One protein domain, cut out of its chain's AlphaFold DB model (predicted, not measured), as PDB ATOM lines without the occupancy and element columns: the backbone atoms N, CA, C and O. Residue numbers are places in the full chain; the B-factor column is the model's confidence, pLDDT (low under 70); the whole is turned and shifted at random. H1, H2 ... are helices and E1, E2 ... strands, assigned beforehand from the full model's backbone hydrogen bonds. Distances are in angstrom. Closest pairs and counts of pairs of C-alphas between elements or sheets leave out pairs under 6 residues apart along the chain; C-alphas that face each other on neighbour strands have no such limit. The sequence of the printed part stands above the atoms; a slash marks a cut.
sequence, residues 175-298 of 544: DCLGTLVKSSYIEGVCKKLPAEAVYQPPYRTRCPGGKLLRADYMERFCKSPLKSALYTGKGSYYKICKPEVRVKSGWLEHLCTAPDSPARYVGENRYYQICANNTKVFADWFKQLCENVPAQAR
ATOM      1  N   ASP A 175     -24.467  -5.060  60.198       93.94
ATOM      2  CA  ASP A 175     -23.989  -4.765  58.845       93.94
ATOM      3  C   ASP A 175     -25.129  -4.846  57.816       93.94
ATOM      4  O   ASP A 175     -25.579  -5.922  57.415       93.94
ATOM      5  N   CYS A 176     -25.593  -3.681  57.367       93.88
ATOM      6  CA  CYS A 176     -26.564  -3.534  56.295       93.88
ATOM      7  C   CYS A 176     -25.836  -3.336  54.955       93.88
ATOM      8  O   CYS A 176     -25.791  -2.231  54.409       93.88
ATOM      9  N   LEU A 177     -25.241  -4.415  54.435       94.12
ATOM     10  CA  LEU A 177     -24.551  -4.453  53.132       94.12
ATOM     11  C   LEU A 177     -23.455  -3.376  52.982       94.12
ATOM     12  O   LEU A 177     -23.377  -2.692  51.962       94.12
ATOM     13  N   GLY A 178     -22.618  -3.222  54.006       91.62
ATOM     14  CA  GLY A 178     -21.545  -2.231  54.087       91.62
ATOM     15  C   GLY A 178     -21.922  -0.958  54.850       91.62
ATOM     16  O   GLY A 178     -21.051  -0.127  55.104       91.62
ATOM     17  N   THR A 179     -23.190  -0.793  55.242       92.88
ATOM     18  CA  THR A 179     -23.643   0.315  56.099       92.88
ATOM     19  C   THR A 179     -23.932  -0.191  57.506       92.88
ATOM     20  O   THR A 179     -24.864  -0.969  57.702       92.88
ATOM     21  N   LEU A 180     -23.181   0.279  58.505       94.75
ATOM     22  CA  LEU A 180     -23.444  -0.073  59.901       94.75
ATOM     23  C   LEU A 180     -24.690   0.649  60.423       94.75
ATOM     24  O   LEU A 180     -24.801   1.878  60.385       94.75
ATOM     25  N   VAL A 181     -25.627  -0.131  60.948       94.75
ATOM     26  CA  VAL A 181     -26.881   0.350  61.532       94.75
ATOM     27  C   VAL A 181     -27.061  -0.212  62.931       94.75
ATOM     28  O   VAL A 181     -26.405  -1.173  63.314       94.75
ATOM     29  N   LYS A 182     -27.948   0.382  63.719       92.44
ATOM     30  CA  LYS A 182     -28.277  -0.119  65.057       92.44
ATOM     31  C   LYS A 182     -29.014  -1.458  64.969       92.44
ATOM     32  O   LYS A 182     -29.973  -1.575  64.203       92.44
ATOM     33  N   SER A 183     -28.631  -2.446  65.774       90.88
ATOM     34  CA  SER A 183     -29.355  -3.726  65.844       90.88
ATOM     35  C   SER A 183     -30.815  -3.519  66.251       90.88
ATOM     36  O   SER A 183     -31.716  -4.123  65.666       90.88
ATOM     37  N   SER A 184     -31.079  -2.570  67.154       90.19
ATOM     38  CA  SER A 184     -32.437  -2.195  67.562       90.19
ATOM     39  C   SER A 184     -33.314  -1.694  66.402       90.19
ATOM     40  O   SER A 184     -34.532  -1.910  66.395       90.19
ATOM     41  N   TYR A 185     -32.713  -1.061  65.386       92.81
ATOM     42  CA  TYR A 185     -33.414  -0.653  64.170       92.81
ATOM     43  C   TYR A 185     -33.832  -1.868  63.338       92.81
ATOM     44  O   TYR A 185     -35.001  -1.967  62.958       92.81
ATOM     45  N   ILE A 186     -32.921  -2.821  63.116       93.06
ATOM     46  CA  ILE A 186     -33.213  -4.056  62.372       93.06
ATOM     47  C   ILE A 186     -34.266  -4.899  63.093       93.06
ATOM     48  O   ILE A 186     -35.203  -5.382  62.461       93.06
ATOM     49  N   GLU A 187     -34.209  -4.998  64.420       91.62
ATOM     50  CA  GLU A 187     -35.271  -5.642  65.197       91.62
ATOM     51  C   GLU A 187     -36.634  -4.962  65.009       91.62
ATOM     52  O   GLU A 187     -37.667  -5.632  64.914       91.62
ATOM     53  N   GLY A 188     -36.653  -3.627  64.954       93.00
ATOM     54  CA  GLY A 188     -37.854  -2.845  64.668       93.00
ATOM     55  C   GLY A 188     -38.436  -3.154  63.288       93.00
ATOM     56  O   GLY A 188     -39.651  -3.319  63.161       93.00
ATOM     57  N   VAL A 189     -37.569  -3.300  62.282       94.06
ATOM     58  CA  VAL A 189     -37.943  -3.737  60.929       94.06
ATOM     59  C   VAL A 189     -38.512  -5.158  60.961       94.06
ATOM     60  O   VAL A 189     -39.600  -5.392  60.436       94.06
ATOM     61  N   CYS A 190     -37.848  -6.089  61.649       92.75
ATOM     62  CA  CYS A 190     -38.297  -7.475  61.804       92.75
ATOM     63  C   CYS A 190     -39.683  -7.601  62.449       92.75
ATOM     64  O   CYS A 190     -40.462  -8.474  62.071       92.75
ATOM     65  N   LYS A 191     -40.032  -6.714  63.387       92.88
ATOM     66  CA  LYS A 191     -41.354  -6.701  64.042       92.88
ATOM     67  C   LYS A 191     -42.484  -6.200  63.140       92.88
ATOM     68  O   LYS A 191     -43.645  -6.473  63.429       92.88
ATOM     69  N   LYS A 192     -42.169  -5.448  62.083       93.69
ATOM     70  CA  LYS A 192     -43.144  -4.828  61.168       93.69
ATOM     71  C   LYS A 192     -42.894  -5.232  59.717       93.69
ATOM     72  O   LYS A 192     -43.114  -4.442  58.802       93.69
ATOM     73  N   LEU A 193     -42.389  -6.446  59.524       91.81
ATOM     74  CA  LEU A 193     -41.951  -6.919  58.223       91.81
ATOM     75  C   LEU A 193     -43.176  -7.122  57.312       91.81
ATOM     76  O   LEU A 193     -44.084  -7.872  57.685       91.81
ATOM     77  N   PRO A 194     -43.248  -6.452  56.151       91.25
ATOM     78  CA  PRO A 194     -44.401  -6.581  55.273       91.25
ATOM     79  C   PRO A 194     -44.383  -7.943  54.558       91.25
ATOM     80  O   PRO A 194     -43.329  -8.562  54.395       91.25
ATOM     81  N   ALA A 195     -45.549  -8.445  54.144       85.31
ATOM     82  CA  ALA A 195     -45.680  -9.806  53.609       85.31
ATOM     83  C   ALA A 195     -44.843 -10.023  52.335       85.31
ATOM     84  O   ALA A 195     -44.293 -11.101  52.125       85.31
ATOM     85  N   GLU A 196     -44.713  -8.982  51.516       84.12
ATOM     86  CA  GLU A 196     -43.902  -8.935  50.303       84.12
ATOM     87  C   GLU A 196     -42.388  -8.982  50.561       84.12
ATOM     88  O   GLU A 196     -41.634  -9.356  49.666       84.12
ATOM     89  N   ALA A 197     -41.929  -8.646  51.771       89.19
ATOM     90  CA  ALA A 197     -40.517  -8.734  52.137       89.19
ATOM     91  C   ALA A 197     -40.094 -10.163  52.495       89.19
ATOM     92  O   ALA A 197     -38.930 -10.530  52.315       89.19
ATOM     93  N   VAL A 198     -41.028 -10.971  53.006       89.81
ATOM     94  CA  VAL A 198     -40.759 -12.338  53.461       89.81
ATOM     95  C   VAL A 198     -40.457 -13.228  52.258       89.81
ATOM     96  O   VAL A 198     -41.293 -13.421  51.376       89.81
ATOM     97  N   TYR A 199     -39.264 -13.821  52.247       89.81
ATOM     98  CA  TYR A 199     -38.829 -14.704  51.175       89.81
ATOM     99  C   TYR A 199     -39.688 -15.964  51.123       89.81
ATOM    100  O   TYR A 199     -39.802 -16.715  52.096       89.81
ATOM    101  N   GLN A 200     -40.220 -16.242  49.939       87.06
ATOM    102  CA  GLN A 200     -40.933 -17.476  49.646       87.06
ATOM    103  C   GLN A 200     -40.195 -18.210  48.538       87.06
ATOM    104  O   GLN A 200     -40.007 -17.634  47.469       87.06
ATOM    105  N   PRO A 201     -39.755 -19.459  48.755       88.44
ATOM    106  CA  PRO A 201     -38.956 -20.158  47.767       88.44
ATOM    107  C   PRO A 201     -39.778 -20.486  46.515       88.44
ATOM    108  O   PRO A 201     -40.994 -20.708  46.595       88.44
ATOM    109  N   PRO A 202     -39.126 -20.569  45.347       90.31
ATOM    110  CA  PRO A 202     -39.777 -21.093  44.166       90.31
ATOM    111  C   PRO A 202     -40.020 -22.596  44.322       90.31
ATOM    112  O   PRO A 202     -39.257 -23.319  44.968       90.31
ATOM    113  N   TYR A 203     -41.080 -23.092  43.695       89.62
ATOM    114  CA  TYR A 203     -41.334 -24.515  43.596       89.62
ATOM    115  C   TYR A 203     -40.208 -25.185  42.801       89.62
ATOM    116  O   TYR A 203     -39.781 -24.693  41.755       89.62
ATOM    117  N   ARG A 204     -39.741 -26.335  43.295       86.31
ATOM    118  CA  ARG A 204     -38.589 -27.074  42.746       86.31
ATOM    119  C   ARG A 204     -38.692 -27.384  41.249       86.31
ATOM    120  O   ARG A 204     -37.672 -27.476  40.576       86.31
ATOM    121  N   THR A 205     -39.908 -27.571  40.736       86.50
ATOM    122  CA  THR A 205     -40.145 -27.893  39.328       86.50
ATOM    123  C   THR A 205     -40.583 -26.635  38.591       86.50
ATOM    124  O   THR A 205     -41.581 -26.014  38.956       86.50
ATOM    125  N   ARG A 206     -39.850 -26.277  37.535       86.69
ATOM    126  CA  ARG A 206     -40.180 -25.130  36.682       86.69
ATOM    127  C   ARG A 206     -41.429 -25.402  35.851       86.69
ATOM    128  O   ARG A 206     -41.704 -26.540  35.470       86.69
ATOM    129  N   CYS A 207     -42.144 -24.333  35.528       86.25
ATOM    130  CA  CYS A 207     -43.169 -24.355  34.497       86.25
ATOM    131  C   CYS A 207     -42.593 -24.736  33.124       86.25
ATOM    132  O   CYS A 207     -41.413 -24.466  32.858       86.25
ATOM    133  N   PRO A 208     -43.432 -25.251  32.206       81.00
ATOM    134  CA  PRO A 208     -43.146 -25.196  30.775       81.00
ATOM    135  C   PRO A 208     -42.763 -23.756  30.383       81.00
ATOM    136  O   PRO A 208     -43.442 -22.808  30.773       81.00
ATOM    137  N   GLY A 209     -41.625 -23.576  29.704       78.69
ATOM    138  CA  GLY A 209     -41.070 -22.246  29.395       78.69
ATOM    139  C   GLY A 209     -40.185 -21.620  30.489       78.69
ATOM    140  O   GLY A 209     -39.756 -20.481  30.347       78.69
ATOM    141  N   GLY A 210     -39.880 -22.337  31.578       83.12
ATOM    142  CA  GLY A 210     -38.820 -21.972  32.534       83.12
ATOM    143  C   GLY A 210     -39.226 -21.049  33.691       83.12
ATOM    144  O   GLY A 210     -38.423 -20.851  34.612       83.12
ATOM    145  N   LYS A 211     -40.465 -20.536  33.689       86.25
ATOM    146  CA  LYS A 211     -41.004 -19.663  34.745       86.25
ATOM    147  C   LYS A 211     -41.090 -20.385  36.094       86.25
ATOM    148  O   LYS A 211     -41.332 -21.592  36.160       86.25
ATOM    149  N   LEU A 212     -40.896 -19.638  37.177       88.56
ATOM    150  CA  LEU A 212     -41.013 -20.141  38.544       88.56
ATOM    151  C   LEU A 212     -42.406 -19.843  39.106       88.56
ATOM    152  O   LEU A 212     -42.981 -18.786  38.849       88.56
ATOM    153  N   LEU A 213     -42.932 -20.789  39.880       89.19
ATOM    154  CA  LEU A 213     -44.141 -20.631  40.689       89.19
ATOM    155  C   LEU A 213     -43.750 -20.666  42.162       89.19
ATOM    156  O   LEU A 213     -42.715 -21.232  42.508       89.19
ATOM    157  N   ARG A 214     -44.568 -20.091  43.039       89.88
ATOM    158  CA  ARG A 214     -44.341 -20.168  44.485       89.88
ATOM    159  C   ARG A 214     -44.468 -21.600  45.004       89.88
ATOM    160  O   ARG A 214     -45.421 -22.307  44.664       89.88
ATOM    161  N   ALA A 215     -43.528 -22.016  45.854       90.00
ATOM    162  CA  ALA A 215     -43.520 -23.356  46.434       90.00
ATOM    163  C   ALA A 215     -44.764 -23.630  47.282       90.00
ATOM    164  O   ALA A 215     -45.402 -24.659  47.093       90.00
ATOM    165  N   ASP A 216     -45.153 -22.700  48.154       89.56
ATOM    166  CA  ASP A 216     -46.263 -22.891  49.092       89.56
ATOM    167  C   ASP A 216     -47.607 -23.093  48.374       89.56
ATOM    168  O   ASP A 216     -48.412 -23.944  48.758       89.56
ATOM    169  N   TYR A 217     -47.840 -22.345  47.294       90.75
ATOM    170  CA  TYR A 217     -49.011 -22.528  46.447       90.75
ATOM    171  C   TYR A 217     -48.994 -23.890  45.765       90.75
ATOM    172  O   TYR A 217     -49.975 -24.630  45.850       90.75
ATOM    173  N   MET A 218     -47.874 -24.238  45.123       90.88
ATOM    174  CA  MET A 218     -47.759 -25.504  44.409       90.88
ATOM    175  C   MET A 218     -47.850 -26.703  45.348       90.88
ATOM    176  O   MET A 218     -48.463 -27.698  44.991       90.88
ATOM    177  N   GLU A 219     -47.326 -26.619  46.565       90.94
ATOM    178  CA  GLU A 219     -47.455 -27.676  47.570       90.94
ATOM    179  C   GLU A 219     -48.901 -27.865  48.031       90.94
ATOM    180  O   GLU A 219     -49.360 -29.006  48.127       90.94
ATOM    181  N   ARG A 220     -49.649 -26.776  48.266       91.38
ATOM    182  CA  ARG A 220     -51.088 -26.854  48.572       91.38
ATOM    183  C   ARG A 220     -51.868 -27.456  47.408       91.38
ATOM    184  O   ARG A 220     -52.636 -28.393  47.613       91.38
ATOM    185  N   PHE A 221     -51.617 -26.970  46.192       91.38
ATOM    186  CA  PHE A 221     -52.225 -27.503  44.976       91.38
ATOM    187  C   PHE A 221     -51.907 -28.993  44.791       91.38
ATOM    188  O   PHE A 221     -52.797 -29.779  44.503       91.38
ATOM    189  N   CYS A 222     -50.661 -29.415  45.002       90.25
ATOM    190  CA  CYS A 222     -50.262 -30.810  44.837       90.25
ATOM    191  C   CYS A 222     -50.836 -31.740  45.913       90.25
ATOM    192  O   CYS A 222     -51.045 -32.917  45.631       90.25
ATOM    193  N   LYS A 223     -51.110 -31.234  47.124       91.69
ATOM    194  CA  LYS A 223     -51.821 -31.981  48.174       91.69
ATOM    195  C   LYS A 223     -53.316 -32.122  47.879       91.69
ATOM    196  O   LYS A 223     -53.893 -33.158  48.191       91.69
ATOM    197  N   SER A 224     -53.938 -31.098  47.296       91.56
ATOM    198  CA  SER A 224     -55.364 -31.104  46.948       91.56
ATOM    199  C   SER A 224     -55.601 -30.420  45.593       91.56
ATOM    200  O   SER A 224     -55.925 -29.230  45.538       91.56
ATOM    201  N   PRO A 225     -55.402 -31.146  44.476       89.38
ATOM    202  CA  PRO A 225     -55.546 -30.564  43.149       89.38
ATOM    203  C   PRO A 225     -57.005 -30.222  42.839       89.38
ATOM    204  O   PRO A 225     -57.920 -30.997  43.122       89.38
ATOM    205  N   LEU A 226     -57.224 -29.088  42.173       90.38
ATOM    206  CA  LEU A 226     -58.546 -28.727  41.660       90.38
ATOM    207  C   LEU A 226     -59.016 -29.771  40.634       90.38
ATOM    208  O   LEU A 226     -58.259 -30.147  39.737       90.38
ATOM    209  N   LYS A 227     -60.289 -30.184  40.694       88.62
ATOM    210  CA  LYS A 227     -60.871 -31.135  39.721       88.62
ATOM    211  C   LYS A 227     -60.706 -30.669  38.268       88.62
ATOM    212  O   LYS A 227     -60.487 -31.488  37.379       88.62
ATOM    213  N   SER A 228     -60.768 -29.359  38.031       88.00
ATOM    214  CA  SER A 228     -60.553 -28.747  36.714       88.00
ATOM    215  C   SER A 228     -59.123 -28.926  36.189       88.00
ATOM    216  O   SER A 228     -58.939 -29.044  34.980       88.00
ATOM    217  N   ALA A 229     -58.132 -29.015  37.081       88.88
ATOM    218  CA  ALA A 229     -56.717 -29.166  36.749       88.88
ATOM    219  C   ALA A 229     -56.297 -30.628  36.502       88.88
ATOM    220  O   ALA A 229     -55.289 -30.883  35.838       88.88
ATOM    221  N   LEU A 230     -57.062 -31.595  37.020       90.50
ATOM    222  CA  LEU A 230     -56.768 -33.025  36.902       90.50
ATOM    223  C   LEU A 230     -57.036 -33.555  35.489       90.50
ATOM    224  O   LEU A 230     -58.057 -33.253  34.867       90.50
ATOM    225  N   TYR A 231     -56.114 -34.378  34.989       90.25
ATOM    226  CA  TYR A 231     -56.219 -35.049  33.695       90.25
ATOM    227  C   TYR A 231     -57.133 -36.284  33.756       90.25
ATOM    228  O   TYR A 231     -56.940 -37.149  34.606       90.25
ATOM    229  N   THR A 232     -58.099 -36.389  32.835       83.75
ATOM    230  CA  THR A 232     -59.156 -37.425  32.853       83.75
ATOM    231  C   THR A 232     -59.386 -38.141  31.508       83.75
ATOM    232  O   THR A 232     -60.382 -38.844  31.382       83.75
ATOM    233  N   GLY A 233     -58.544 -37.967  30.472       77.50
ATOM    234  CA  GLY A 233     -58.928 -38.411  29.115       77.50
ATOM    235  C   GLY A 233     -57.864 -38.326  28.015       77.50
ATOM    236  O   GLY A 233     -56.794 -38.893  28.185       77.50
ATOM    237  N   LYS A 234     -58.190 -37.698  26.866       74.12
ATOM    238  CA  LYS A 234     -57.315 -37.501  25.683       74.12
ATOM    239  C   LYS A 234     -56.624 -36.125  25.727       74.12
ATOM    240  O   LYS A 234     -57.285 -35.131  26.016       74.12
ATOM    241  N   GLY A 235     -55.328 -36.067  25.412       81.19
ATOM    242  CA  GLY A 235     -54.513 -34.842  25.376       81.19
ATOM    243  C   GLY A 235     -53.142 -35.029  26.038       81.19
ATOM    244  O   GLY A 235     -52.773 -36.142  26.403       81.19
ATOM    245  N   SER A 236     -52.395 -33.940  26.221       88.38
ATOM    246  CA  SER A 236     -51.102 -33.944  26.921       88.38
ATOM    247  C   SER A 236     -51.256 -33.597  28.406       88.38
ATOM    248  O   SER A 236     -52.211 -32.935  28.825       88.38
ATOM    249  N   TYR A 237     -50.308 -34.044  29.228       91.38
ATOM    250  CA  TYR A 237     -50.283 -33.760  30.663       91.38
ATOM    251  C   TYR A 237     -48.856 -33.515  31.154       91.38
ATOM    252  O   TYR A 237     -47.889 -33.962  30.539       91.38
ATOM    253  N   TYR A 238     -48.734 -32.853  32.304       90.12
ATOM    254  CA  TYR A 238     -47.471 -32.657  33.012       90.12
ATOM    255  C   TYR A 238     -47.495 -33.339  34.382       90.12
ATOM    256  O   TYR A 238     -48.545 -33.469  35.017       90.12
ATOM    257  N   LYS A 239     -46.313 -33.748  34.857       89.12
ATOM    258  CA  LYS A 239     -46.089 -34.350  36.181       89.12
ATOM    259  C   LYS A 239     -45.306 -33.392  37.082       89.12
ATOM    260  O   LYS A 239     -44.137 -33.607  37.381       89.12
ATOM    261  N   ILE A 240     -45.940 -32.287  37.470       87.50
ATOM    262  CA  ILE A 240     -45.278 -31.228  38.253       87.50
ATOM    263  C   ILE A 240     -45.278 -31.512  39.773       87.50
ATOM    264  O   ILE A 240     -44.400 -31.047  40.498       87.50
ATOM    265  N   CYS A 241     -46.221 -32.318  40.270       88.12
ATOM    266  CA  CYS A 241     -46.399 -32.626  41.695       88.12
ATOM    267  C   CYS A 241     -45.616 -33.856  42.184       88.12
ATOM    268  O   CYS A 241     -45.302 -34.745  41.395       88.12
ATOM    269  N   LYS A 242     -45.352 -33.925  43.501       80.12
ATOM    270  CA  LYS A 242     -44.975 -35.175  44.196       80.12
ATOM    271  C   LYS A 242     -45.910 -35.417  45.399       80.12
ATOM    272  O   LYS A 242     -46.025 -34.485  46.200       80.12
ATOM    273  N   PRO A 243     -46.507 -36.619  45.568       80.06
ATOM    274  CA  PRO A 243     -46.497 -37.750  44.627       80.06
ATOM    275  C   PRO A 243     -47.098 -37.369  43.262       80.06
ATOM    276  O   PRO A 243     -47.704 -36.306  43.125       80.06
ATOM    277  N   GLU A 244     -46.818 -38.163  42.226       83.88
ATOM    278  CA  GLU A 244     -47.124 -37.780  40.842       83.88
ATOM    279  C   GLU A 244     -48.629 -37.555  40.626       83.88
ATOM    280  O   GLU A 244     -49.430 -38.485  40.683       83.88
ATOM    281  N   VAL A 245     -48.997 -36.315  40.300       86.94
ATOM    282  CA  VAL A 245     -50.339 -35.941  39.837       86.94
ATOM    283  C   VAL A 245     -50.250 -35.588  38.358       86.94
ATOM    284  O   VAL A 245     -49.407 -34.779  37.964       86.94
ATOM    285  N   ARG A 246     -51.124 -36.177  37.532       91.50
ATOM    286  CA  ARG A 246     -51.250 -35.822  36.111       91.50
ATOM    287  C   ARG A 246     -52.090 -34.552  35.976       91.50
ATOM    288  O   ARG A 246     -53.312 -34.590  36.136       91.50
ATOM    289  N   VAL A 247     -51.429 -33.436  35.683       90.75
ATOM    290  CA  VAL A 247     -52.057 -32.118  35.503       90.75
ATOM    291  C   VAL A 247     -52.275 -31.862  34.013       90.75
ATOM    292  O   VAL A 247     -51.354 -32.065  33.219       90.75
ATOM    293  N   LYS A 248     -53.478 -31.430  33.616       93.06
ATOM    294  CA  LYS A 248     -53.807 -31.094  32.215       93.06
ATOM    295  C   LYS A 248     -52.841 -30.041  31.665       93.06
ATOM    296  O   LYS A 248     -52.628 -29.025  32.327       93.06
ATOM    297  N   SER A 249     -52.311 -30.253  30.454       89.19
ATOM    298  CA  SER A 249     -51.334 -29.339  29.842       89.19
ATOM    299  C   SER A 249     -51.856 -27.907  29.732       89.19
ATOM    300  O   SER A 249     -51.252 -27.013  30.310       89.19
ATOM    301  N   GLY A 250     -53.038 -27.705  29.140       88.25
ATOM    302  CA  GLY A 250     -53.618 -26.368  28.961       88.25
ATOM    303  C   GLY A 250     -53.923 -25.630  30.271       88.25
ATOM    304  O   GLY A 250     -53.817 -24.409  30.329       88.25
ATOM    305  N   TRP A 251     -54.242 -26.355  31.352       91.00
ATOM    306  CA  TRP A 251     -54.430 -25.735  32.668       91.00
ATOM    307  C   TRP A 251     -53.097 -25.246  33.243       91.00
ATOM    308  O   TRP A 251     -52.999 -24.110  33.705       91.00
ATOM    309  N   LEU A 252     -52.060 -26.093  33.191       89.88
ATOM    310  CA  LEU A 252     -50.743 -25.731  33.708       89.88
ATOM    311  C   LEU A 252     -50.105 -24.620  32.872       89.88
ATOM    312  O   LEU A 252     -49.555 -23.685  33.435       89.88
ATOM    313  N   GLU A 253     -50.209 -24.694  31.547       90.25
ATOM    314  CA  GLU A 253     -49.733 -23.652  30.635       90.25
ATOM    315  C   GLU A 253     -50.402 -22.306  30.930       90.25
ATOM    316  O   GLU A 253     -49.708 -21.294  30.994       90.25
ATOM    317  N   HIS A 254     -51.712 -22.279  31.204       90.12
ATOM    318  CA  HIS A 254     -52.407 -21.049  31.588       90.12
ATOM    319  C   HIS A 254     -51.875 -20.468  32.908       90.12
ATOM    320  O   HIS A 254     -51.483 -19.300  32.948       90.12
ATOM    321  N   LEU A 255     -51.768 -21.299  33.955       89.69
ATOM    322  CA  LEU A 255     -51.177 -20.904  35.240       89.69
ATOM    323  C   LEU A 255     -49.738 -20.393  35.070       89.69
ATOM    324  O   LEU A 255     -49.320 -19.446  35.727       89.69
ATOM    325  N   CYS A 256     -48.957 -21.017  34.192       88.12
ATOM    326  CA  CYS A 256     -47.573 -20.641  33.949       88.12
ATOM    327  C   CYS A 256     -47.464 -19.324  33.171       88.12
ATOM    328  O   CYS A 256     -46.645 -18.470  33.515       88.12
ATOM    329  N   THR A 257     -48.313 -19.083  32.176       88.62
ATOM    330  CA  THR A 257     -48.288 -17.828  31.416       88.62
ATOM    331  C   THR A 257     -48.749 -16.649  32.275       88.62
ATOM    332  O   THR A 257     -48.039 -15.643  32.358       88.62
ATOM    333  N   ALA A 258     -49.844 -16.804  33.021       85.44
ATOM    334  CA  ALA A 258     -50.438 -15.754  33.846       85.44
ATOM    335  C   ALA A 258     -50.827 -16.284  35.243       85.44
ATOM    336  O   ALA A 258     -52.003 -16.508  35.511       85.44
ATOM    337  N   PRO A 259     -49.852 -16.510  36.144       83.19
ATOM    338  CA  PRO A 259     -50.143 -17.020  37.474       83.19
ATOM    339  C   PRO A 259     -50.890 -15.979  38.300       83.19
ATOM    340  O   PRO A 259     -50.459 -14.825  38.392       83.19
ATOM    341  N   ASP A 260     -51.950 -16.427  38.968       81.50
ATOM    342  CA  ASP A 260     -52.654 -15.641  39.976       81.50
ATOM    343  C   ASP A 260     -51.708 -15.211  41.104       81.50
ATOM    344  O   ASP A 260     -50.673 -15.841  41.357       81.50
ATOM    345  N   SER A 261     -52.087 -14.164  41.843       77.31
ATOM    346  CA  SER A 261     -51.272 -13.597  42.929       77.31
ATOM    347  C   SER A 261     -50.696 -14.632  43.919       77.31
ATOM    348  O   SER A 261     -49.545 -14.462  44.322       77.31
ATOM    349  N   PRO A 262     -51.412 -15.707  44.313       83.25
ATOM    350  CA  PRO A 262     -50.862 -16.724  45.213       83.25
ATOM    351  C   PRO A 262     -49.831 -17.652  44.556       83.25
ATOM    352  O   PRO A 262     -48.964 -18.170  45.248       83.25
ATOM    353  N   ALA A 263     -49.925 -17.889  43.246       83.62
ATOM    354  CA  ALA A 263     -49.039 -18.792  42.504       83.62
ATOM    355  C   ALA A 263     -47.808 -18.078  41.938       83.62
ATOM    356  O   ALA A 263     -46.776 -18.703  41.670       83.62
ATOM    357  N   ARG A 264     -47.922 -16.762  41.743       84.69
ATOM    358  CA  ARG A 264     -46.902 -15.921  41.133       84.69
ATOM    359  C   ARG A 264     -45.666 -15.831  42.022       84.69
ATOM    360  O   ARG A 264     -45.723 -15.326  43.137       84.69
ATOM    361  N   TYR A 265     -44.533 -16.277  41.490       83.81
ATOM    362  CA  TYR A 265     -43.223 -16.008  42.070       83.81
ATOM    363  C   TYR A 265     -42.733 -14.628  41.616       83.81
ATOM    364  O   TYR A 265     -42.745 -14.333  40.418       83.81
ATOM    365  N   VAL A 266     -42.344 -13.777  42.568       71.00
ATOM    366  CA  VAL A 266     -41.852 -12.413  42.331       71.00
ATOM    367  C   VAL A 266     -40.528 -12.268  43.081       71.00
ATOM    368  O   VAL A 266     -40.484 -12.568  44.268       71.00
ATOM    369  N   GLY A 267     -39.472 -11.842  42.386       66.94
ATOM    370  CA  GLY A 267     -38.145 -11.594  42.966       66.94
ATOM    371  C   GLY A 267     -37.049 -12.552  42.491       66.94
ATOM    372  O   GLY A 267     -37.306 -13.555  41.818       66.94
ATOM    373  N   GLU A 268     -35.804 -12.222  42.832       71.38
ATOM    374  CA  GLU A 268     -34.659 -13.112  42.650       71.38
ATOM    375  C   GLU A 268     -34.718 -14.309  43.616       71.38
ATOM    376  O   GLU A 268     -35.164 -14.198  44.759       71.38
ATOM    377  N   ASN A 269     -34.193 -15.469  43.198       83.88
ATOM    378  CA  ASN A 269     -34.017 -16.653  44.059       83.88
ATOM    379  C   ASN A 269     -32.830 -16.486  45.023       83.88
ATOM    380  O   ASN A 269     -31.951 -17.345  45.120       83.88
ATOM    381  N   ARG A 270     -32.782 -15.334  45.694       88.06
ATOM    382  CA  ARG A 270     -31.749 -14.899  46.628       88.06
ATOM    383  C   ARG A 270     -32.412 -14.285  47.852       88.06
ATOM    384  O   ARG A 270     -33.424 -13.592  47.750       88.06
ATOM    385  N   TYR A 271     -31.821 -14.530  49.014       91.62
ATOM    386  CA  TYR A 271     -32.357 -14.067  50.285       91.62
ATOM    387  C   TYR A 271     -31.242 -13.723  51.269       91.62
ATOM    388  O   TYR A 271     -30.128 -14.231  51.150       91.62
ATOM    389  N   TYR A 272     -31.587 -12.914  52.270       92.50
ATOM    390  CA  TYR A 272     -30.786 -12.697  53.475       92.50
ATOM    391  C   TYR A 272     -31.543 -13.195  54.704       92.50
ATOM    392  O   TYR A 272     -32.774 -13.257  54.703       92.50
ATOM    393  N   GLN A 273     -30.807 -13.558  55.751       92.50
ATOM    394  CA  GLN A 273     -31.356 -13.868  57.069       92.50
ATOM    395  C   GLN A 273     -30.987 -12.730  58.013       92.50
ATOM    396  O   GLN A 273     -29.812 -12.541  58.305       92.50
ATOM    397  N   ILE A 274     -31.986 -11.951  58.433       88.50
ATOM    398  CA  ILE A 274     -31.757 -10.678  59.142       88.50
ATOM    399  C   ILE A 274     -32.505 -10.575  60.478       88.50
ATOM    400  O   ILE A 274     -32.340  -9.600  61.198       88.50
ATOM    401  N   CYS A 275     -33.331 -11.569  60.815       87.50
ATOM    402  CA  CYS A 275     -34.124 -11.599  62.045       87.50
ATOM    403  C   CYS A 275     -33.740 -12.806  62.909       87.50
ATOM    404  O   CYS A 275     -33.426 -13.873  62.380       87.50
ATOM    405  N   ALA A 276     -33.851 -12.669  64.234       79.00
ATOM    406  CA  ALA A 276     -33.450 -13.693  65.210       79.00
ATOM    407  C   ALA A 276     -34.150 -15.061  65.045       79.00
ATOM    408  O   ALA A 276     -33.624 -16.088  65.454       79.00
ATOM    409  N   ASN A 277     -35.326 -15.102  64.412       82.69
ATOM    410  CA  ASN A 277     -36.090 -16.323  64.138       82.69
ATOM    411  C   ASN A 277     -35.731 -16.989  62.791       82.69
ATOM    412  O   ASN A 277     -36.542 -17.735  62.243       82.69
ATOM    413  N   ASN A 278     -34.556 -16.696  62.222       80.19
ATOM    414  CA  ASN A 278     -34.116 -17.176  60.907       80.19
ATOM    415  C   ASN A 278     -35.039 -16.784  59.735       80.19
ATOM    416  O   ASN A 278     -34.975 -17.417  58.673       80.19
ATOM    417  N   THR A 279     -35.875 -15.744  59.892       87.00
ATOM    418  CA  THR A 279     -36.723 -15.238  58.798       87.00
ATOM    419  C   THR A 279     -35.852 -14.830  57.620       87.00
ATOM    420  O   THR A 279     -34.918 -14.036  57.754       87.00
ATOM    421  N   LYS A 280     -36.179 -15.395  56.459       91.00
ATOM    422  CA  LYS A 280     -35.547 -15.067  55.186       91.00
ATOM    423  C   LYS A 280     -36.318 -13.922  54.548       91.00
ATOM    424  O   LYS A 280     -37.546 -13.973  54.488       91.00
ATOM    425  N   VAL A 281     -35.604 -12.927  54.044       92.06
ATOM    426  CA  VAL A 281     -36.176 -11.812  53.280       92.06
ATOM    427  C   VAL A 281     -35.611 -11.794  51.870       92.06
ATOM    428  O   VAL A 281     -34.474 -12.224  51.662       92.06
ATOM    429  N   PHE A 282     -36.396 -11.330  50.896       91.81
ATOM    430  CA  PHE A 282     -35.921 -11.200  49.518       91.81
ATOM    431  C   PHE A 282     -34.700 -10.273  49.442       91.81
ATOM    432  O   PHE A 282     -34.664  -9.226  50.091       91.81
ATOM    433  N   ALA A 283     -33.704 -10.657  48.636       91.69
ATOM    434  CA  ALA A 283     -32.460  -9.901  48.504       91.69
ATOM    435  C   ALA A 283     -32.679  -8.459  48.021       91.69
ATOM    436  O   ALA A 283     -32.111  -7.538  48.603       91.69
ATOM    437  N   ASP A 284     -33.548  -8.261  47.027       90.88
ATOM    438  CA  ASP A 284     -33.848  -6.935  46.471       90.88
ATOM    439  C   ASP A 284     -34.486  -6.009  47.507       90.88
ATOM    440  O   ASP A 284     -34.115  -4.842  47.627       90.88
ATOM    441  N   TRP A 285     -35.410  -6.549  48.304       92.12
ATOM    442  CA  TRP A 285     -36.061  -5.799  49.372       92.12
ATOM    443  C   TRP A 285     -35.060  -5.388  50.455       92.12
ATOM    444  O   TRP A 285     -35.038  -4.234  50.879       92.12
ATOM    445  N   PHE A 286     -34.189  -6.310  50.875       93.56
ATOM    446  CA  PHE A 286     -33.178  -6.003  51.885       93.56
ATOM    447  C   PHE A 286     -32.149  -4.985  51.382       93.56
ATOM    448  O   PHE A 286     -31.754  -4.089  52.124       93.56
ATOM    449  N   LYS A 287     -31.770  -5.062  50.103       94.06
ATOM    450  CA  LYS A 287     -30.908  -4.064  49.468       94.06
ATOM    451  C   LYS A 287     -31.539  -2.670  49.510       94.06
ATOM    452  O   LYS A 287     -30.889  -1.734  49.964       94.06
ATOM    453  N   GLN A 288     -32.816  -2.551  49.143       93.50
ATOM    454  CA  GLN A 288     -33.549  -1.283  49.229       93.50
ATOM    455  C   GLN A 288     -33.651  -0.759  50.667       93.50
ATOM    456  O   GLN A 288     -33.531   0.447  50.884       93.50
ATOM    457  N   LEU A 289     -33.842  -1.642  51.655       94.75
ATOM    458  CA  LEU A 289     -33.834  -1.263  53.069       94.75
ATOM    459  C   LEU A 289     -32.485  -0.648  53.472       94.75
ATOM    460  O   LEU A 289     -32.472   0.406  54.106       94.75
ATOM    461  N   CYS A 290     -31.371  -1.287  53.099       95.12
ATOM    462  CA  CYS A 290     -30.024  -0.819  53.433       95.12
ATOM    463  C   CYS A 290     -29.627   0.468  52.694       95.12
ATOM    464  O   CYS A 290     -28.966   1.326  53.272       95.12
ATOM    465  N   GLU A 291     -30.068   0.644  51.448       95.19
ATOM    466  CA  GLU A 291     -29.841   1.877  50.681       95.19
ATOM    467  C   GLU A 291     -30.600   3.080  51.269       95.19
ATOM    468  O   GLU A 291     -30.136   4.214  51.163       95.19
ATOM    469  N   ASN A 292     -31.734   2.840  51.937       95.00
ATOM    470  CA  ASN A 292     -32.629   3.883  52.452       95.00
ATOM    471  C   ASN A 292     -32.676   3.945  53.990       95.00
ATOM    472  O   ASN A 292     -33.695   4.319  54.574       95.00
ATOM    473  N   VAL A 293     -31.578   3.590  54.666       94.94
ATOM    474  CA  VAL A 293     -31.500   3.652  56.134       94.94
ATOM    475  C   VAL A 293     -31.616   5.106  56.622       94.94
ATOM    476  O   VAL A 293     -30.794   5.949  56.238       94.94
ATOM    477  N   PRO A 294     -32.565   5.417  57.529       94.69
ATOM    478  CA  PRO A 294     -32.680   6.743  58.127       94.69
ATOM    479  C   PRO A 294     -31.425   7.144  58.913       94.69
ATOM    480  O   PRO A 294     -30.829   6.311  59.591       94.69
ATOM    481  N   ALA A 295     -31.065   8.430  58.914       91.31
ATOM    482  CA  ALA A 295     -29.867   8.920  59.608       91.31
ATOM    483  C   ALA A 295     -29.813   8.492  61.089       91.31
ATOM    484  O   ALA A 295     -28.804   7.970  61.544       91.31
ATOM    485  N   GLN A 296     -30.928   8.590  61.823       88.56
ATOM    486  CA  GLN A 296     -31.002   8.195  63.236       88.56
ATOM    487  C   GLN A 296     -30.771   6.694  63.506       88.56
ATOM    488  O   GLN A 296     -30.469   6.311  64.643       88.56
ATOM    489  N   ALA A 297     -30.956   5.851  62.486       91.06
ATOM    490  CA  ALA A 297     -30.786   4.402  62.555       91.06
ATOM    491  C   ALA A 297     -29.350   3.958  62.250       91.06
ATOM    492  O   ALA A 297     -28.994   2.816  62.548       91.06
ATOM    493  N   ARG A 298     -28.527   4.848  61.689       92.38
ATOM    494  CA  ARG A 298     -27.104   4.585  61.484       92.38
ATOM    495  C   ARG A 298     -26.411   4.403  62.827       92.38
ATOM    496  O   ARG A 298     -26.796   4.997  63.840       92.38
TER     497      ARG A 298
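Overview. This is residues 175 to 298 of the 544 residues of the protein "SCP domain-containing protein" of Gammaproteobacteria bacterium (UniProt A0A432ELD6). Little regular structure: two small lobes in a rod, one with E1, H1, hairpin E2-E3 and H4, the other with H2 and H3 among loops. The 124 printed residues, 46 in named elements, run E1, H1, H2, H3, E2, E3, H4; the sheet E2 - E3 is antiparallel, the class mixed. It is loose, radius of gyration of the C-alphas 19.0 A, spanning 64 by 24 by 18 A.

Along the chain. Find C-alpha 179 at (-23.643, 0.315, 56.099), where E1, residues 179 to 182, begins. Then come H1, 183 to 191, 12.5 A; H2, 215 to 223, 12.1 A; H3, 249 to 257, 12.0 A; E2, 271 to 273; E3, 280 to 282; and H4, 283 to 291, 12.3 A, ending at (-29.841, 1.877, 50.681).

Arrangement. Look at hairpin E2 and E3: N 272 and O 281 are 3.0 A apart, within hydrogen-bond range. The closest C-alphas of E2 and H4, Tyr 271 and Ala 283, are 4.5 A apart. H1, H2, H3 and H4 touch no helix; each has every O i to N i+4 pair within range. E1 pairs with no named strand.

Size, cuts and confidence. The farthest C-alphas, Lys 234 and Gln 296, are 64.7 A apart. The printed part has no cut; links H1 to H2, H2 to H3 and H3 to E2 are long. Residue 267 is under pLDDT 70.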